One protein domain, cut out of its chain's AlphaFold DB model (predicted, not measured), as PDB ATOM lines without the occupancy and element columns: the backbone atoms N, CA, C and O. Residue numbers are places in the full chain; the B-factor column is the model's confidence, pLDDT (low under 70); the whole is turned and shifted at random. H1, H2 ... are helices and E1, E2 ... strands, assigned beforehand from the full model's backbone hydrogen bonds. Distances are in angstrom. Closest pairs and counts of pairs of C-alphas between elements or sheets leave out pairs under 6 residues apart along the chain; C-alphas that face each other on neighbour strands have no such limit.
ATOM      1  N   ASP A   2     159.019 233.149 214.314       36.06
ATOM      2  CA  ASP A   2     160.374 232.671 214.067       36.06
ATOM      3  C   ASP A   2     160.628 232.688 212.562       36.06
ATOM      4  O   ASP A   2     159.926 232.046 211.778       36.06
ATOM      5  N   LYS A   3     161.607 233.490 212.139       41.41
ATOM      6  CA  LYS A   3     162.125 233.437 210.774       41.41
ATOM      7  C   LYS A   3     162.784 232.070 210.625       41.41
ATOM      8  O   LYS A   3     163.938 231.915 211.017       41.41
ATOM      9  N   PHE A   4     162.059 231.084 210.094       45.25
ATOM     10  CA  PHE A   4     162.645 229.806 209.702       45.25
ATOM     11  C   PHE A   4     163.858 230.107 208.819       45.25
ATOM     12  O   PHE A   4     163.719 230.628 207.709       45.25
ATOM     13  N   LYS A   5     165.065 229.850 209.333       52.56
ATOM     14  CA  LYS A   5     166.281 229.950 208.529       52.56
ATOM     15  C   LYS A   5     166.169 228.887 207.450       52.56
ATOM     16  O   LYS A   5     166.272 227.695 207.726       52.56
ATOM     17  N   GLN A   6     165.910 229.326 206.227       54.38
ATOM     18  CA  GLN A   6     165.807 228.435 205.089       54.38
ATOM     19  C   GLN A   6     167.207 227.890 204.789       54.38
ATOM     20  O   GLN A   6     168.074 228.606 204.285       54.38
ATOM     21  N   LEU A   7     167.452 226.627 205.136       62.94
ATOM     22  CA  LEU A   7     168.617 225.912 204.627       62.94
ATOM     23  C   LEU A   7     168.443 225.787 203.112       62.94
ATOM     24  O   LEU A   7     167.438 225.256 202.637       62.94
ATOM     25  N   LYS A   8     169.416 226.286 202.344       64.31
ATOM     26  CA  LYS A   8     169.471 226.072 200.893       64.31
ATOM     27  C   LYS A   8     169.847 224.613 200.626       64.31
ATOM     28  O   LYS A   8     171.007 224.292 200.389       64.31
ATOM     29  N   LEU A   9     168.861 223.727 200.721       68.25
ATOM     30  CA  LEU A   9     169.018 222.313 200.417       68.25
ATOM     31  C   LEU A   9     168.801 222.088 198.920       68.25
ATOM     32  O   LEU A   9     167.796 222.508 198.351       68.25
ATOM     33  N   ASN A  10     169.753 221.414 198.279       78.31
ATOM     34  CA  ASN A  10     169.595 220.928 196.915       78.31
ATOM     35  C   ASN A  10     168.908 219.554 196.970       78.31
ATOM     36  O   ASN A  10     169.429 218.638 197.602       78.31
ATOM     37  N   SER A  11     167.758 219.418 196.302       70.56
ATOM     38  CA  SER A  11     166.973 218.174 196.270       70.56
ATOM     39  C   SER A  11     167.792 216.969 195.792       70.56
ATOM     40  O   SER A  11     167.750 215.917 196.423       70.56
ATOM     41  N   GLN A  12     168.611 217.142 194.748       71.50
ATOM     42  CA  GLN A  12     169.489 216.086 194.242       71.50
ATOM     43  C   GLN A  12     170.544 215.705 195.281       71.50
ATOM     44  O   GLN A  12     170.729 214.530 195.565       71.50
ATOM     45  N   ALA A  13     171.168 216.692 195.929       77.50
ATOM     46  CA  ALA A  13     172.165 216.418 196.961       77.50
ATOM     47  C   ALA A  13     171.559 215.652 198.148       77.50
ATOM     48  O   ALA A  13     172.192 214.742 198.670       77.50
ATOM     49  N   VAL A  14     170.330 215.989 198.562       76.44
ATOM     50  CA  VAL A  14     169.614 215.261 199.623       76.44
ATOM     51  C   VAL A  14     169.294 213.828 199.189       76.44
ATOM     52  O   VAL A  14     169.481 212.914 199.987       76.44
ATOM     53  N   GLN A  15     168.882 213.610 197.937       69.06
ATOM     54  CA  GLN A  15     168.664 212.265 197.389       69.06
ATOM     55  C   GLN A  15     169.953 211.439 197.354       69.06
ATOM     56  O   GLN A  15     169.944 210.288 197.782       69.06
ATOM     57  N   ASP A  16     171.067 212.031 196.928       75.94
ATOM     58  CA  ASP A  16     172.365 211.357 196.899       75.94
ATOM     59  C   ASP A  16     172.812 210.957 198.315       75.94
ATOM     60  O   ASP A  16     173.347 209.870 198.516       75.94
ATOM     61  N   ASN A  17     172.537 211.796 199.321       80.69
ATOM     62  CA  ASN A  17     172.821 211.477 200.723       80.69
ATOM     63  C   ASN A  17     171.932 210.337 201.254       80.69
ATOM     64  O   ASN A  17     172.417 209.485 201.993       80.69
ATOM     65  N   ILE A  18     170.648 210.300 200.874       72.44
ATOM     66  CA  ILE A  18     169.739 209.193 201.219       72.44
ATOM     67  C   ILE A  18     170.261 207.885 200.621       72.44
ATOM     68  O   ILE A  18     170.374 206.890 201.333       72.44
ATOM     69  N   LEU A  19     170.632 207.896 199.337       69.69
ATOM     70  CA  LEU A  19     171.189 206.729 198.652       69.69
ATOM     71  C   LEU A  19     172.517 206.278 199.268       69.69
ATOM     72  O   LEU A  19     172.751 205.078 199.379       69.69
ATOM     73  N   ALA A  20     173.369 207.213 199.696       72.06
ATOM     74  CA  ALA A  20     174.636 206.896 200.350       72.06
ATOM     75  C   ALA A  20     174.439 206.164 201.689       72.06
ATOM     76  O   ALA A  20     175.182 205.228 201.975       72.06
ATOM     77  N   LEU A  21     173.431 206.548 202.480       69.75
ATOM     78  CA  LEU A  21     173.091 205.839 203.718       69.75
ATOM     79  C   LEU A  21     172.459 204.469 203.422       69.75
ATOM     80  O   LEU A  21     172.897 203.464 203.972       69.75
ATOM     81  N   GLN A  22     171.505 204.409 202.485       65.44
ATOM     82  CA  GLN A  22     170.790 203.173 202.124       65.44
ATOM     83  C   GLN A  22     171.663 202.138 201.405       65.44
ATOM     84  O   GLN A  22     171.372 200.944 201.444       65.44
ATOM     85  N   GLY A  23     172.718 202.583 200.722       58.91
ATOM     86  CA  GLY A  23     173.678 201.719 200.038       58.91
ATOM     87  C   GLY A  23     174.714 201.080 200.965       58.91
ATOM     88  O   GLY A  23     175.504 200.254 200.504       58.91
ATOM     89  N   ALA A  24     174.747 201.447 202.250       63.38
ATOM     90  CA  ALA A  24     175.695 200.890 203.202       63.38
ATOM     91  C   ALA A  24     175.290 199.466 203.621       63.38
ATOM     92  O   ALA A  24     174.288 199.255 204.295       63.38
ATOM     93  N   SER A  25     176.117 198.479 203.271       53.28
ATOM     94  CA  SER A  25     175.938 197.074 203.666       53.28
ATOM     95  C   SER A  25     176.578 196.717 205.016       53.28
ATOM     96  O   SER A  25     176.463 195.581 205.469       53.28
ATOM     97  N   ALA A  26     177.268 197.666 205.656       57.91
ATOM     98  CA  ALA A  26     177.926 197.499 206.950       57.91
ATOM     99  C   ALA A  26     177.946 198.818 207.737       57.91
ATOM    100  O   ALA A  26     178.004 199.898 207.142       57.91
ATOM    101  N   THR A  27     178.002 198.725 209.070       59.84
ATOM    102  CA  THR A  27     178.052 199.868 210.007       59.84
ATOM    103  C   THR A  27     179.145 200.869 209.653       59.84
ATOM    104  O   THR A  27     178.880 202.055 209.523       59.84
ATOM    105  N   LYS A  28     180.355 200.385 209.350       68.06
ATOM    106  CA  LYS A  28     181.478 201.236 208.932       68.06
ATOM    107  C   LYS A  28     181.156 202.097 207.701       68.06
ATOM    108  O   LYS A  28     181.594 203.241 207.629       68.06
ATOM    109  N   GLY A  29     180.421 201.549 206.730       70.31
ATOM    110  CA  GLY A  29     180.001 202.285 205.535       70.31
ATOM    111  C   GLY A  29     178.917 203.314 205.848       70.31
ATOM    112  O   GLY A  29     178.971 204.435 205.344       70.31
ATOM    113  N   PHE A  30     177.984 202.955 206.732       75.31
ATOM    114  CA  PHE A  30     176.928 203.846 207.201       75.31
ATOM    115  C   PHE A  30     177.507 205.035 207.977       75.31
ATOM    116  O   PHE A  30     177.232 206.179 207.626       75.31
ATOM    117  N   ASP A  31     178.390 204.784 208.947       77.75
ATOM    118  CA  ASP A  31     179.058 205.813 209.756       77.75
ATOM    119  C   ASP A  31     179.881 206.771 208.889       77.75
ATOM    120  O   ASP A  31     179.909 207.984 209.111       77.75
ATOM    121  N   GLN A  32     180.543 206.238 207.858       80.75
ATOM    122  CA  GLN A  32     181.290 207.048 206.903       80.75
ATOM    123  C   GLN A  32     180.359 207.947 206.079       80.75
ATOM    124  O   GLN A  32     180.648 209.135 205.921       80.75
ATOM    125  N   GLY A  33     179.231 207.411 205.599       82.19
ATOM    126  CA  GLY A  33     178.195 208.187 204.914       82.19
ATOM    127  C   GLY A  33     177.594 209.269 205.813       82.19
ATOM    128  O   GLY A  33     177.472 210.422 205.400       82.19
ATOM    129  N   LEU A  34     177.313 208.936 207.073       83.81
ATOM    130  CA  LEU A  34     176.762 209.865 208.052       83.81
ATOM    131  C   LEU A  34     177.720 211.030 208.328       83.81
ATOM    132  O   LEU A  34     177.326 212.191 208.227       83.81
ATOM    133  N   LYS A  35     179.005 210.736 208.544       86.75
ATOM    134  CA  LYS A  35     180.052 211.747 208.760       86.75
ATOM    135  C   LYS A  35     180.223 212.690 207.564       86.75
ATOM    136  O   LYS A  35     180.486 213.885 207.732       86.75
ATOM    137  N   MET A  36     180.057 212.181 206.341       87.38
ATOM    138  CA  MET A  36     180.050 213.022 205.139       87.38
ATOM    139  C   MET A  36     178.856 213.985 205.125       87.38
ATOM    140  O   MET A  36     179.014 215.149 204.753       87.38
ATOM    141  N   ILE A  37     177.679 213.528 205.557       87.94
ATOM    142  CA  ILE A  37     176.461 214.349 205.627       87.94
ATOM    143  C   ILE A  37     176.579 215.401 206.734       87.94
ATOM    144  O   ILE A  37     176.244 216.560 206.495       87.94
ATOM    145  N   GLU A  38     177.106 215.038 207.904       88.81
ATOM    146  CA  GLU A  38     177.412 215.972 208.999       88.81
ATOM    147  C   GLU A  38     178.342 217.096 208.537       88.81
ATOM    148  O   GLU A  38     178.063 218.274 208.755       88.81
ATOM    149  N   THR A  39     179.413 216.738 207.825       87.75
ATOM    150  CA  THR A  39     180.378 217.707 207.286       87.75
ATOM    151  C   THR A  39     179.734 218.623 206.243       87.75
ATOM    152  O   THR A  39     180.057 219.808 206.158       87.75
ATOM    153  N   ARG A  40     178.809 218.086 205.439       84.75
ATOM    154  CA  ARG A  40     178.111 218.826 204.380       84.75
ATOM    155  C   ARG A  40     177.029 219.763 204.929       84.75
ATOM    156  O   ARG A  40     176.812 220.824 204.344       84.75
ATOM    157  N   TYR A  41     176.374 219.403 206.034       86.56
ATOM    158  CA  TYR A  41     175.331 220.209 206.683       86.56
ATOM    159  C   TYR A  41     175.606 220.376 208.186       86.56
ATOM    160  O   TYR A  41     174.868 219.836 209.015       86.56
ATOM    161  N   PRO A  42     176.632 221.160 208.557       82.00
ATOM    162  CA  PRO A  42     177.038 221.303 209.954       82.00
ATOM    163  C   PRO A  42     176.093 222.203 210.768       82.00
ATOM    164  O   PRO A  42     176.159 222.233 211.994       82.00
ATOM    165  N   VAL A  43     175.222 222.968 210.100       82.88
ATOM    166  CA  VAL A  43     174.342 223.952 210.740       82.88
ATOM    167  C   VAL A  43     172.967 223.339 211.000       82.88
ATOM    168  O   VAL A  43     172.260 222.976 210.061       82.88
ATOM    169  N   GLY A  44     172.586 223.267 212.276       77.81
ATOM    170  CA  GLY A  44     171.253 222.847 212.705       77.81
ATOM    171  C   GLY A  44     170.206 223.957 212.571       77.81
ATOM    172  O   GLY A  44     170.526 225.151 212.549       77.81
ATOM    173  N   ILE A  45     168.939 223.557 212.486       76.88
ATOM    174  CA  ILE A  45     167.791 224.457 212.583       76.88
ATOM    175  C   ILE A  45     167.348 224.488 214.042       76.88
ATOM    176  O   ILE A  45     166.908 223.471 214.575       76.88
ATOM    177  N   ALA A  46     167.425 225.663 214.661       75.44
ATOM    178  CA  ALA A  46     166.900 225.859 216.004       75.44
ATOM    179  C   ALA A  46     165.381 225.634 216.019       75.44
ATOM    180  O   ALA A  46     164.642 226.217 215.220       75.44
ATOM    181  N   LYS A  47     164.927 224.800 216.946       73.25
ATOM    182  CA  LYS A  47     163.532 224.461 217.195       73.25
ATOM    183  C   LYS A  47     163.276 224.516 218.695       73.25
ATOM    184  O   LYS A  47     164.125 224.142 219.490       73.25
ATOM    185  N   LEU A  48     162.097 224.975 219.095       65.25
ATOM    186  CA  LEU A  48     161.651 224.862 220.480       65.25
ATOM    187  C   LEU A  48     160.877 223.554 220.633       65.25
ATOM    188  O   LEU A  48     159.792 223.401 220.070       65.25
ATOM    189  N   LEU A  49     161.440 222.609 221.377       61.94
ATOM    190  CA  LEU A  49     160.802 221.343 221.720       61.94
ATOM    191  C   LEU A  49     160.390 221.427 223.191       61.94
ATOM    192  O   LEU A  49     161.233 221.519 224.076       61.94
ATOM    193  N   ASN A  50     159.081 221.487 223.454       70.38
ATOM    194  CA  ASN A  50     158.518 221.663 224.803       70.38
ATOM    195  C   ASN A  50     159.078 222.881 225.571       70.38
ATOM    196  O   ASN A  50     159.256 222.833 226.785       70.38
ATOM    197  N   GLY A  51     159.377 223.977 224.864       69.75
ATOM    198  CA  GLY A  51     159.948 225.194 225.458       69.75
ATOM    199  C   GLY A  51     161.466 225.157 225.670       69.75
ATOM    200  O   GLY A  51     162.036 226.163 226.085       69.75
ATOM    201  N   VAL A  52     162.131 224.044 225.342       72.12
ATOM    202  CA  VAL A  52     163.592 223.910 225.379       72.12
ATOM    203  C   VAL A  52     164.165 224.156 223.977       72.12
ATOM    204  O   VAL A  52     163.643 223.591 223.010       72.12
ATOM    205  N   PRO A  53     165.209 224.992 223.822       71.94
ATOM    206  CA  PRO A  53     165.909 225.144 222.552       71.94
ATOM    207  C   PRO A  53     166.625 223.842 222.178       71.94
ATOM    208  O   PRO A  53     167.503 223.385 222.905       71.94
ATOM    209  N   ASP A  54     166.265 223.275 221.036       77.50
ATOM    210  CA  ASP A  54     166.888 222.105 220.421       77.50
ATOM    211  C   ASP A  54     167.331 222.451 218.990       77.50
ATOM    212  O   ASP A  54     166.821 223.393 218.381       77.50
ATOM    213  N   ASN A  55     168.292 221.717 218.437       79.06
ATOM    214  CA  ASN A  55     168.744 221.897 217.059       79.06
ATOM    215  C   ASN A  55     168.454 220.632 216.249       79.06
ATOM    216  O   ASN A  55     169.064 219.587 216.466       79.06
ATOM    217  N   ASP A  56     167.574 220.743 215.253       77.38
ATOM    218  CA  ASP A  56     167.335 219.672 214.287       77.38
ATOM    219  C   ASP A  56     168.392 219.739 213.171       77.38
ATOM    220  O   ASP A  56     168.569 220.766 212.508       77.38
ATOM    221  N   TYR A  57     169.092 218.629 212.934       83.50
ATOM    222  CA  TYR A  57     170.120 218.511 211.897       83.50
ATOM    223  C   TYR A  57     169.658 217.625 210.738       83.50
ATOM    224  O   TYR A  57     168.882 216.685 210.923       83.50
ATOM    225  N   VAL A  58     170.193 217.881 209.539       80.00
ATOM    226  CA  VAL A  58     169.868 217.107 208.326       80.00
ATOM    227  C   VAL A  58     170.214 215.627 208.499       80.00
ATOM    228  O   VAL A  58     169.386 214.778 208.191       80.00
ATOM    229  N   TRP A  59     171.395 215.306 209.035       78.88
ATOM    230  CA  TRP A  59     171.803 213.919 209.291       78.88
ATOM    231  C   TRP A  59     170.857 213.220 210.278       78.88
ATOM    232  O   TRP A  59     170.442 212.095 210.027       78.88
ATOM    233  N   ASN A  60     170.426 213.916 211.336       75.50
ATOM    234  CA  ASN A  60     169.512 213.373 212.342       75.50
ATOM    235  C   ASN A  60     168.136 213.063 211.730       75.50
ATOM    236  O   ASN A  60     167.565 212.001 211.959       75.50
ATOM    237  N   TYR A  61     167.619 213.966 210.891       75.62
ATOM    238  CA  TYR A  61     166.391 213.727 210.132       75.62
ATOM    239  C   TYR A  61     166.526 212.523 209.190       75.62
ATOM    240  O   TYR A  61     165.640 211.671 209.159       75.62
ATOM    241  N   LEU A  62     167.637 212.429 208.452       70.62
ATOM    242  CA  LEU A  62     167.880 211.325 207.525       70.62
ATOM    243  C   LEU A  62     168.021 209.976 208.244       70.62
ATOM    244  O   LEU A  62     167.473 208.993 207.758       70.62
ATOM    245  N   CYS A  63     168.654 209.932 209.421       68.50
ATOM    246  CA  CYS A  63     168.694 208.737 210.267       68.50
ATOM    247  C   CYS A  63     167.299 208.301 210.726       68.50
ATOM    248  O   CYS A  63     166.989 207.117 210.676       68.50
ATOM    249  N   LYS A  64     166.433 209.245 211.123       64.81
ATOM    250  CA  LYS A  64     165.060 208.946 211.574       64.81
ATOM    251  C   LYS A  64     164.182 208.325 210.483       64.81
ATOM    252  O   LYS A  64     163.239 207.614 210.806       64.81
ATOM    253  N   ILE A  65     164.458 208.618 209.211       57.44
ATOM    254  CA  ILE A  65     163.719 208.057 208.065       57.44
ATOM    255  C   ILE A  65     164.450 206.884 207.398       57.44
ATOM    256  O   ILE A  65     163.942 206.322 206.425       57.44
ATOM    257  N   HIS A  66     165.647 206.532 207.872       55.88
ATOM    258  CA  HIS A  66     166.402 205.403 207.354       55.88
ATOM    259  C   HIS A  66     165.818 204.089 207.902       55.88
ATOM    260  O   HIS A  66     165.615 203.995 209.112       55.88
ATOM    261  N   PRO A  67     165.570 203.058 207.070       49.47
ATOM    262  CA  PRO A  67     165.174 201.740 207.562       49.47
ATOM    263  C   PRO A  67     166.307 201.165 208.417       49.47
ATOM    264  O   PRO A  67     167.414 200.957 207.921       49.47
ATOM    265  N   THR A  68     166.072 200.986 209.712       49.03
ATOM    266  CA  THR A  68     167.106 200.628 210.698       49.03
ATOM    267  C   THR A  68     167.360 199.129 210.831       49.03
ATOM    268  O   THR A  68     168.369 198.755 211.418       49.03
ATOM    269  N   ASP A  69     166.534 198.273 210.228       44.53
ATOM    270  CA  ASP A  69     166.751 196.825 210.221       44.53
ATOM    271  C   ASP A  69     167.321 196.357 208.879       44.53
ATOM    272  O   ASP A  69     166.624 195.841 208.007       44.53
TER     273      ASP A  69
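This is residues 2 to 69 of the 273 residues of an uncharacterized protein of Phytophthora parasitica (UniProt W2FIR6). A helical hairpin, H1 and H2, makes one end of an elongated domain; the short helix H3 packs on H2, and the centres of the three helices make a triangle. The strand hairpin of E1 and E2 makes the other end, and residues 2 to 10, with no named element, run from that end to the start of H1. The printed part has 68 residues, with three named helices and two named strands in the order H1, H2, E1, E2, H3; the sheet has the order E1 - E2 and is antiparallel. The class is mixed, helices and strands. The whole is only just loose, close to compact, with a radius of gyration of the C-alphas of 13.2 A and spans of 40 by 25 by 18 A.

The printed part begins with C-alpha 2 at (160.374, 232.671, 214.067). H1 is residues 11 to 22, 16.5 A from first to last C-alpha, and begins with C-alpha 11 at (166.973, 218.174, 196.270). H2 is residues 27 to 40, 19.8 A long, the longest helix with 14 residues. E1 is residues 45 to 49, 11.9 A long, and E2 is residues 52 to 56, 12.5 A long. H3 is residues 58 to 64, 10.0 A long, and ends with C-alpha 64 at (165.060, 208.946, 211.574).

H1 and H2 form a helical hairpin and touch, H1 with residues 17 to 22 alone; the closest C-alphas are those of Leu 21 and Phe 30, 5.6 A apart. Their lines stand at a shallow tilt of 22 degrees, and they run opposite ways. H2 touches H3 with residues 34 to 38 alone; the closest C-alphas are those of Ile 37 and Trp 59, 5.9 A apart. H2 and H3 run opposite ways at a shallow tilt of 34 degrees, only just short of steep. H1 and H3 are close but not clearly touching; their closest C-alphas, those of Ile 18 and Leu 62, are 6.9 A apart. They run the same way at a steep tilt of 45 degrees. E1 and E2 form a hairpin of antiparallel neighbours, with 140 degrees between their directions. N 47 and O 54 are 2.8 A apart, and N 49 and O 52 are 2.9 A apart, both within hydrogen-bond range. H1 is apart from both strands, H2 is apart from E2, and E1 is apart from H3. In H1, H2 and H3 every O i to N i+4 pair is within hydrogen-bond range.

The two C-alphas farthest apart are those of Asp 2 and Ser 25, 40.2 A. The printed part has no cut, and the four links between named elements are tight. The mean pLDDT of the printed part is 70.3, and 28 residues are under 70: residues 2 to 9, 15, 19, 21 to 28, 48 to 49, 51 and 63 to 69.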